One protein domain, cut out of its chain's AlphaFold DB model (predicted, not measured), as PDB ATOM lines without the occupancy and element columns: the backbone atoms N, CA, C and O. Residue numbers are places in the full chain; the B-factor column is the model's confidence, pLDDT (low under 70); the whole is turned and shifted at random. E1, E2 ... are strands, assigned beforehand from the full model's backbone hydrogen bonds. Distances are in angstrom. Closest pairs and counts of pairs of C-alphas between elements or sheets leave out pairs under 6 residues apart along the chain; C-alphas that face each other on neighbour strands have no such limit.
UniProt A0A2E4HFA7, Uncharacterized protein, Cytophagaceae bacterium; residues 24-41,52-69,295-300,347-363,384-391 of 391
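Overview. This is residues 24 to 41, 52 to 69, 295 to 300, 347 to 363 and 384 to 391 of the 391 residues of an uncharacterized protein of Cytophagaceae bacterium (UniProt A0A2E4HFA7). With little regular structure, this is a thin, broken rod, the E2 and E3 hairpin at one end, the loop after E4 at the other, E5 near the middle. The printed part has 67 residues, no named helix and five strands, E1 to E5 in chain order, holding 25 residues: all strand. The sheet, E2 - E3, is antiparallel. The whole is extended, radius of gyration of the C-alphas 21.2 A, spanning 71 by 28 by 27 A.

Along the chain. E1, residues 24 to 28, begins at C-alpha 24 (148.285, 183.493, 161.629). E2 is residues 31 to 34, E3 39 to 41. E4, residues 52 to 58, is 17.6 A long. E5, residues 358 to 363, 14.4 A long, ends at C-alpha 363 (137.514, 189.975, 154.202).

Arrangement. E1 runs on into E2 at 36 degrees. In the E2 and E3 hairpin, N 32 and O 41 are within hydrogen-bond range, 2.8 A. E1, E4 and E5 pair with no named strand.

Size, cuts and confidence. C-alphas 41 and 52 are 30.4 A apart across the first of four cuts. Residues 66 to 68, 295 to 297 and 388 to 391 have pLDDT under 70.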
ATOM      1  N   ASN A  24     148.658 183.783 160.250       91.56
ATOM      2  CA  ASN A  24     148.285 183.493 161.629       91.56
ATOM      3  C   ASN A  24     147.379 182.267 161.644       91.56
ATOM      4  O   ASN A  24     146.398 182.211 160.909       91.56
ATOM      5  N   MET A  25     147.696 181.283 162.486       88.69
ATOM      6  CA  MET A  25     146.863 180.101 162.698       88.69
ATOM      7  C   MET A  25     146.629 179.910 164.190       88.69
ATOM      8  O   MET A  25     147.577 179.818 164.967       88.69
ATOM      9  N   THR A  26     145.363 179.830 164.588       88.62
ATOM     10  CA  THR A  26     144.963 179.618 165.981       88.62
ATOM     11  C   THR A  26     144.058 178.401 166.071       88.62
ATOM     12  O   THR A  26     143.029 178.334 165.403       88.62
ATOM     13  N   ARG A  27     144.424 177.439 166.923       86.12
ATOM     14  CA  ARG A  27     143.563 176.307 167.280       86.12
ATOM     15  C   ARG A  27     142.786 176.658 168.545       86.12
ATOM     16  O   ARG A  27     143.389 176.980 169.567       86.12
ATOM     17  N   SER A  28     141.462 176.581 168.488       85.44
ATOM     18  CA  SER A  28     140.613 176.805 169.656       85.44
ATOM     19  C   SER A  28     140.656 175.583 170.569       85.44
ATOM     20  O   SER A  28     140.047 174.550 170.289       85.44
ATOM     21  N   VAL A  29     141.412 175.705 171.657       86.94
ATOM     22  CA  VAL A  29     141.535 174.684 172.699       86.94
ATOM     23  C   VAL A  29     141.172 175.335 174.036       86.94
ATOM     24  O   VAL A  29     142.058 175.853 174.722       86.94
ATOM     25  N   PRO A  30     139.879 175.399 174.409       83.50
ATOM     26  CA  PRO A  30     139.474 175.944 175.699       83.50
ATOM     27  C   PRO A  30     140.084 175.116 176.831       83.50
ATOM     28  O   PRO A  30     139.814 173.922 176.966       83.50
ATOM     29  N   VAL A  31     140.908 175.766 177.653       85.88
ATOM     30  CA  VAL A  31     141.528 175.158 178.832       85.88
ATOM     31  C   VAL A  31     140.697 175.504 180.062       85.88
ATOM     32  O   VAL A  31     140.588 176.669 180.443       85.88
ATOM     33  N   LEU A  32     140.131 174.486 180.700       86.69
ATOM     34  CA  LEU A  32     139.365 174.594 181.933       86.69
ATOM     35  C   LEU A  32     140.244 174.153 183.115       86.69
ATOM     36  O   LEU A  32     140.654 172.989 183.176       86.69
ATOM     37  N   PRO A  33     140.571 175.049 184.063       83.06
ATOM     38  CA  PRO A  33     141.253 174.648 185.285       83.06
ATOM     39  C   PRO A  33     140.300 173.841 186.176       83.06
ATOM     40  O   PRO A  33     139.137 174.209 186.326       83.06
ATOM     41  N   VAL A  34     140.797 172.774 186.807       84.75
ATOM     42  CA  VAL A  34     140.066 171.996 187.820       84.75
ATOM     43  C   VAL A  34     140.713 172.247 189.183       84.75
ATOM     44  O   VAL A  34     141.700 171.595 189.535       84.75
ATOM     45  N   PRO A  35     140.179 173.197 189.982       74.75
ATOM     46  CA  PRO A  35     140.840 173.682 191.195       74.75
ATOM     47  C   PRO A  35     141.056 172.606 192.261       74.75
ATOM     48  O   PRO A  35     142.010 172.684 193.023       74.75
ATOM     49  N   VAL A  36     140.182 171.597 192.304       77.31
ATOM     50  CA  VAL A  36     140.217 170.533 193.320       77.31
ATOM     51  C   VAL A  36     141.374 169.557 193.088       77.31
ATOM     52  O   VAL A  36     141.905 169.010 194.049       77.31
ATOM     53  N   LEU A  37     141.784 169.362 191.831       78.19
ATOM     54  CA  LEU A  37     142.877 168.458 191.458       78.19
ATOM     55  C   LEU A  37     144.184 169.205 191.157       78.19
ATOM     56  O   LEU A  37     145.234 168.582 191.059       78.19
ATOM     57  N   GLY A  38     144.141 170.534 191.002       80.31
ATOM     58  CA  GLY A  38     145.293 171.321 190.549       80.31
ATOM     59  C   GLY A  38     145.665 171.071 189.080       80.31
ATOM     60  O   GLY A  38     146.733 171.489 188.637       80.31
ATOM     61  N   GLU A  39     144.788 170.411 188.323       87.69
ATOM     62  CA  GLU A  39     145.009 170.011 186.932       87.69
ATOM     63  C   GLU A  39     144.271 170.929 185.946       87.69
ATOM     64  O   GLU A  39     143.403 171.730 186.312       87.69
ATOM     65  N   ARG A  40     144.630 170.823 184.663       85.25
ATOM     66  CA  ARG A  40     143.988 171.535 183.554       85.25
ATOM     67  C   ARG A  40     143.431 170.518 182.572       85.25
ATOM     68  O   ARG A  40     144.168 169.649 182.119       85.25
ATOM     69  N   TYR A  41     142.166 170.676 182.211       84.94
ATOM     70  CA  TYR A  41     141.536 169.905 181.146       84.94
ATOM     71  C   TYR A  41     141.367 170.783 179.918       84.94
ATOM     72  O   TYR A  41     141.119 171.982 180.027       84.94
ATOM     73  N   PHE A  52     145.502 185.272 156.492       93.62
ATOM     74  CA  PHE A  52     146.647 185.770 155.752       93.62
ATOM     75  C   PHE A  52     146.526 187.282 155.658       93.62
ATOM     76  O   PHE A  52     145.583 187.791 155.055       93.62
ATOM     77  N   LYS A  53     147.493 188.002 156.217       94.31
ATOM     78  CA  LYS A  53     147.639 189.443 155.987       94.31
ATOM     79  C   LYS A  53     148.738 189.649 154.968       94.31
ATOM     80  O   LYS A  53     149.863 189.216 155.196       94.31
ATOM     81  N   LEU A  54     148.392 190.264 153.850       93.56
ATOM     82  CA  LEU A  54     149.278 190.537 152.730       93.56
ATOM     83  C   LEU A  54     149.485 192.043 152.662       93.56
ATOM     84  O   LEU A  54     148.503 192.773 152.556       93.56
ATOM     85  N   ASN A  55     150.726 192.499 152.679       93.69
ATOM     86  CA  ASN A  55     151.050 193.862 152.293       93.69
ATOM     87  C   ASN A  55     151.331 193.856 150.794       93.69
ATOM     88  O   ASN A  55     152.165 193.096 150.294       93.69
ATOM     89  N   VAL A  56     150.545 194.637 150.067       92.62
ATOM     90  CA  VAL A  56     150.458 194.567 148.616       92.62
ATOM     91  C   VAL A  56     150.783 195.908 147.989       92.62
ATOM     92  O   VAL A  56     150.447 196.965 148.527       92.62
ATOM     93  N   ILE A  57     151.387 195.839 146.812       91.38
ATOM     94  CA  ILE A  57     151.576 196.966 145.914       91.38
ATOM     95  C   ILE A  57     150.812 196.638 144.636       91.38
ATOM     96  O   ILE A  57     151.013 195.598 144.007       91.38
ATOM     97  N   LEU A  58     149.903 197.525 144.251       89.94
ATOM     98  CA  LEU A  58     149.281 197.500 142.938       89.94
ATOM     99  C   LEU A  58     150.076 198.447 142.049       89.94
ATOM    100  O   LEU A  58     150.049 199.664 142.239       89.94
ATOM    101  N   ALA A  59     150.779 197.860 141.091       87.69
ATOM    102  CA  ALA A  59     151.432 198.561 139.999       87.69
ATOM    103  C   ALA A  59     150.728 198.238 138.676       87.69
ATOM    104  O   ALA A  59     149.957 197.273 138.584       87.69
ATOM    105  N   ASP A  60     151.002 199.041 137.651       87.19
ATOM    106  CA  ASP A  60     150.560 198.758 136.288       87.19
ATOM    107  C   ASP A  60     151.067 197.383 135.836       87.19
ATOM    108  O   ASP A  60     152.189 196.976 136.154       87.19
ATOM    109  N   ASP A  61     150.236 196.645 135.102       83.75
ATOM    110  CA  ASP A  61     150.708 195.432 134.443       83.75
ATOM    111  C   ASP A  61     151.807 195.767 133.435       83.75
ATOM    112  O   ASP A  61     151.668 196.668 132.603       83.75
ATOM    113  N   ASP A  62     152.882 194.979 133.457       83.44
ATOM    114  CA  ASP A  62     153.833 194.977 132.357       83.44
ATOM    115  C   ASP A  62     153.155 194.349 131.140       83.44
ATOM    116  O   ASP A  62     153.180 193.136 130.933       83.44
ATOM    117  N   CYS A  63     152.529 195.191 130.322       79.69
ATOM    118  CA  CYS A  63     151.895 194.763 129.090       79.69
ATOM    119  C   CYS A  63     152.852 194.069 128.127       79.69
ATOM    120  O   CYS A  63     152.374 193.421 127.202       79.69
ATOM    121  N   ALA A  64     154.169 194.217 128.257       78.31
ATOM    122  CA  ALA A  64     155.103 193.473 127.424       78.31
ATOM    123  C   ALA A  64     155.325 192.036 127.929       78.31
ATOM    124  O   ALA A  64     155.851 191.206 127.185       78.31
ATOM    125  N   ALA A  65     154.913 191.718 129.161       74.38
ATOM    126  CA  ALA A  65     155.065 190.392 129.734       74.38
ATOM    127  C   ALA A  65     154.136 189.369 129.063       74.38
ATOM    128  O   ALA A  65     152.945 189.599 128.837       74.38
ATOM    129  N   SER A  66     154.676 188.173 128.816       65.12
ATOM    130  CA  SER A  66     153.980 187.076 128.135       65.12
ATOM    131  C   SER A  66     152.733 186.565 128.863       65.12
ATOM    132  O   SER A  66     151.907 185.899 128.249       65.12
ATOM    133  N   SER A  67     152.584 186.857 130.159       66.12
ATOM    134  CA  SER A  67     151.426 186.456 130.971       66.12
ATOM    135  C   SER A  67     150.131 187.180 130.601       66.12
ATOM    136  O   SER A  67     149.059 186.686 130.934       66.12
ATOM    137  N   PHE A  68     150.223 188.325 129.917       69.69
ATOM    138  CA  PHE A  68     149.070 189.107 129.450       69.69
ATOM    139  C   PHE A  68     148.866 188.997 127.943       69.69
ATOM    140  O   PHE A  68     147.988 189.649 127.379       69.69
ATOM    141  N   GLU A  69     149.693 188.205 127.260       79.38
ATOM    142  CA  GLU A  69     149.526 187.989 125.835       79.38
ATOM    143  C   GLU A  69     148.218 187.259 125.560       79.38
ATOM    144  O   GLU A  69     147.756 186.429 126.343       79.38
ATOM    145  N   THR A 295     126.767 185.850 142.051       53.53
ATOM    146  CA  THR A 295     127.441 186.962 141.366       53.53
ATOM    147  C   THR A 295     128.870 186.546 141.020       53.53
ATOM    148  O   THR A 295     129.620 186.080 141.869       53.53
ATOM    149  N   ALA A 296     129.223 186.632 139.739       57.84
ATOM    150  CA  ALA A 296     130.421 186.032 139.145       57.84
ATOM    151  C   ALA A 296     131.752 186.661 139.631       57.84
ATOM    152  O   ALA A 296     132.831 186.345 139.130       57.84
ATOM    153  N   ASP A 297     131.685 187.557 140.617       69.44
ATOM    154  CA  ASP A 297     132.662 188.622 140.809       69.44
ATOM    155  C   ASP A 297     133.332 188.624 142.186       69.44
ATOM    156  O   ASP A 297     134.058 189.561 142.479       69.44
ATOM    157  N   TYR A 298     133.143 187.617 143.043       80.44
ATOM    158  CA  TYR A 298     133.857 187.558 144.328       80.44
ATOM    159  C   TYR A 298     135.116 186.685 144.253       80.44
ATOM    160  O   TYR A 298     135.217 185.772 143.428       80.44
ATOM    161  N   ILE A 299     136.086 186.973 145.126       87.06
ATOM    162  CA  ILE A 299     137.305 186.167 145.274       87.06
ATOM    163  C   ILE A 299     136.963 184.873 146.024       87.06
ATOM    164  O   ILE A 299     136.497 184.938 147.164       87.06
ATOM    165  N   ILE A 300     137.215 183.728 145.380       89.44
ATOM    166  CA  ILE A 300     137.001 182.364 145.907       89.44
ATOM    167  C   ILE A 300     138.295 181.647 146.286       89.44
ATOM    168  O   ILE A 300     138.264 180.563 146.874       89.44
ATOM    169  N   VAL A 347     148.955 175.907 137.705       87.25
ATOM    170  CA  VAL A 347     147.746 175.085 137.542       87.25
ATOM    171  C   VAL A 347     146.477 175.942 137.614       87.25
ATOM    172  O   VAL A 347     146.418 176.937 138.344       87.25
ATOM    173  N   VAL A 348     145.459 175.574 136.830       87.25
ATOM    174  CA  VAL A 348     144.137 176.206 136.909       87.25
ATOM    175  C   VAL A 348     143.578 175.955 138.306       87.25
ATOM    176  O   VAL A 348     143.576 174.818 138.775       87.25
ATOM    177  N   PHE A 349     143.155 177.025 138.974       86.62
ATOM    178  CA  PHE A 349     142.535 176.924 140.285       86.62
ATOM    179  C   PHE A 349     141.179 176.233 140.167       86.62
ATOM    180  O   PHE A 349     140.356 176.603 139.331       86.62
ATOM    181  N   ASP A 350     140.962 175.252 141.027       82.81
ATOM    182  CA  ASP A 350     139.726 174.500 141.147       82.81
ATOM    183  C   ASP A 350     139.365 174.444 142.639       82.81
ATOM    184  O   ASP A 350     140.098 173.822 143.415       82.81
ATOM    185  N   PRO A 351     138.258 175.080 143.066       81.38
ATOM    186  CA  PRO A 351     137.873 175.128 144.474       81.38
ATOM    187  C   PRO A 351     137.555 173.743 145.057       81.38
ATOM    188  O   PRO A 351     137.588 173.573 146.273       81.38
ATOM    189  N   THR A 352     137.278 172.742 144.215       80.25
ATOM    190  CA  THR A 352     137.055 171.354 144.649       80.25
ATOM    191  C   THR A 352     138.368 170.590 144.847       80.25
ATOM    192  O   THR A 352     138.421 169.608 145.591       80.25
ATOM    193  N   ASN A 353     139.458 171.072 144.242       83.94
ATOM    194  CA  ASN A 353     140.779 170.474 144.332       83.94
ATOM    195  C   ASN A 353     141.698 171.279 145.263       83.94
ATOM    196  O   ASN A 353     142.330 172.266 144.873       83.94
ATOM    197  N   LYS A 354     141.865 170.752 146.481       85.75
ATOM    198  CA  LYS A 354     142.685 171.317 147.571       85.75
ATOM    199  C   LYS A 354     144.170 171.515 147.230       85.75
ATOM    200  O   LYS A 354     144.887 172.141 148.005       85.75
ATOM    201  N   PHE A 355     144.648 170.977 146.105       88.19
ATOM    202  CA  PHE A 355     146.039 171.092 145.660       88.19
ATOM    203  C   PHE A 355     146.278 172.217 144.647       88.19
ATOM    204  O   PHE A 355     147.417 172.458 144.256       88.19
ATOM    205  N   THR A 356     145.225 172.908 144.204       88.38
ATOM    206  CA  THR A 356     145.347 173.977 143.200       88.38
ATOM    207  C   THR A 356     145.519 175.373 143.808       88.38
ATOM    208  O   THR A 356     145.905 176.298 143.093       88.38
ATOM    209  N   GLY A 357     145.302 175.531 145.119       91.00
ATOM    210  CA  GLY A 357     145.489 176.773 145.871       91.00
ATOM    211  C   GLY A 357     144.752 176.757 147.214       91.00
ATOM    212  O   GLY A 357     144.316 175.710 147.685       91.00
ATOM    213  N   LEU A 358     144.600 177.932 147.824       91.75
ATOM    214  CA  LEU A 358     143.818 178.134 149.043       91.75
ATOM    215  C   LEU A 358     142.409 178.594 148.672       91.75
ATOM    216  O   LEU A 358     142.260 179.673 148.099       91.75
ATOM    217  N   ALA A 359     141.390 177.811 149.015       90.62
ATOM    218  CA  ALA A 359     140.004 178.262 148.942       90.62
ATOM    219  C   ALA A 359     139.716 179.267 150.066       90.62
ATOM    220  O   ALA A 359     140.181 179.107 151.197       90.62
ATOM    221  N   GLY A 360     138.981 180.329 149.753       89.06
ATOM    222  CA  GLY A 360     138.607 181.338 150.732       89.06
ATOM    223  C   GLY A 360     138.265 182.679 150.110       89.06
ATOM    224  O   GLY A 360     137.981 182.768 148.922       89.06
ATOM    225  N   THR A 361     138.284 183.744 150.906       90.25
ATOM    226  CA  THR A 361     137.894 185.069 150.414       90.25
ATOM    227  C   THR A 361     138.657 186.204 151.083       90.25
ATOM    228  O   THR A 361     139.284 186.036 152.132       90.25
ATOM    229  N   VAL A 362     138.611 187.384 150.467       89.75
ATOM    230  CA  VAL A 362     139.185 188.613 151.023       89.75
ATOM    231  C   VAL A 362     138.137 189.280 151.908       89.75
ATOM    232  O   VAL A 362     137.068 189.652 151.438       89.75
ATOM    233  N   VAL A 363     138.452 189.447 153.192       89.94
ATOM    234  CA  VAL A 363     137.514 189.975 154.202       89.94
ATOM    235  C   VAL A 363     137.780 191.428 154.578       89.94
ATOM    236  O   VAL A 363     136.916 192.097 155.137       89.94
ATOM    237  N   PRO A 384     141.017 181.790 154.663       89.69
ATOM    238  CA  PRO A 384     140.678 180.484 154.128       89.69
ATOM    239  C   PRO A 384     139.303 180.057 154.642       89.69
ATOM    240  O   PRO A 384     139.053 180.075 155.850       89.69
ATOM    241  N   VAL A 385     138.409 179.700 153.726       85.56
ATOM    242  CA  VAL A 385     137.057 179.231 154.049       85.56
ATOM    243  C   VAL A 385     136.664 178.167 153.038       85.56
ATOM    244  O   VAL A 385     136.746 178.401 151.836       85.56
ATOM    245  N   ASP A 386     136.209 177.018 153.531       75.19
ATOM    246  CA  ASP A 386     135.764 175.909 152.676       75.19
ATOM    247  C   ASP A 386     134.343 176.123 152.143       75.19
ATOM    248  O   ASP A 386     133.963 175.578 151.110       75.19
ATOM    249  N   PHE A 387     133.537 176.909 152.863       71.19
ATOM    250  CA  PHE A 387     132.144 177.161 152.526       71.19
ATOM    251  C   PHE A 387     131.714 178.555 152.985       71.19
ATOM    252  O   PHE A 387     131.980 178.954 154.120       71.19
ATOM    253  N   ILE A 388     131.031 179.288 152.104       66.56
ATOM    254  CA  ILE A 388     130.477 180.617 152.379       66.56
ATOM    255  C   ILE A 388     128.967 180.545 152.153       66.56
ATOM    256  O   ILE A 388     128.512 180.141 151.084       66.56
ATOM    257  N   VAL A 389     128.190 180.959 153.155       62.91
ATOM    258  CA  VAL A 389     126.731 181.100 153.056       62.91
ATOM    259  C   VAL A 389     126.388 182.577 153.162       62.91
ATOM    260  O   VAL A 389     126.681 183.203 154.179       62.91
ATOM    261  N   GLY A 390     125.781 183.126 152.111       59.56
ATOM    262  CA  GLY A 390     125.158 184.448 152.148       59.56
ATOM    263  C   GLY A 390     123.755 184.372 152.740       59.56
ATOM    264  O   GLY A 390     123.060 183.372 152.555       59.56
ATOM    265  N   SER A 391     123.353 185.421 153.455       50.19
ATOM    266  CA  SER A 391     122.005 185.601 154.009       50.19
ATOM    267  C   SER A 391     121.251 186.710 153.300       50.19
ATOM    268  O   SER A 391     121.899 187.765 153.101       50.19
TER     269      SER A 391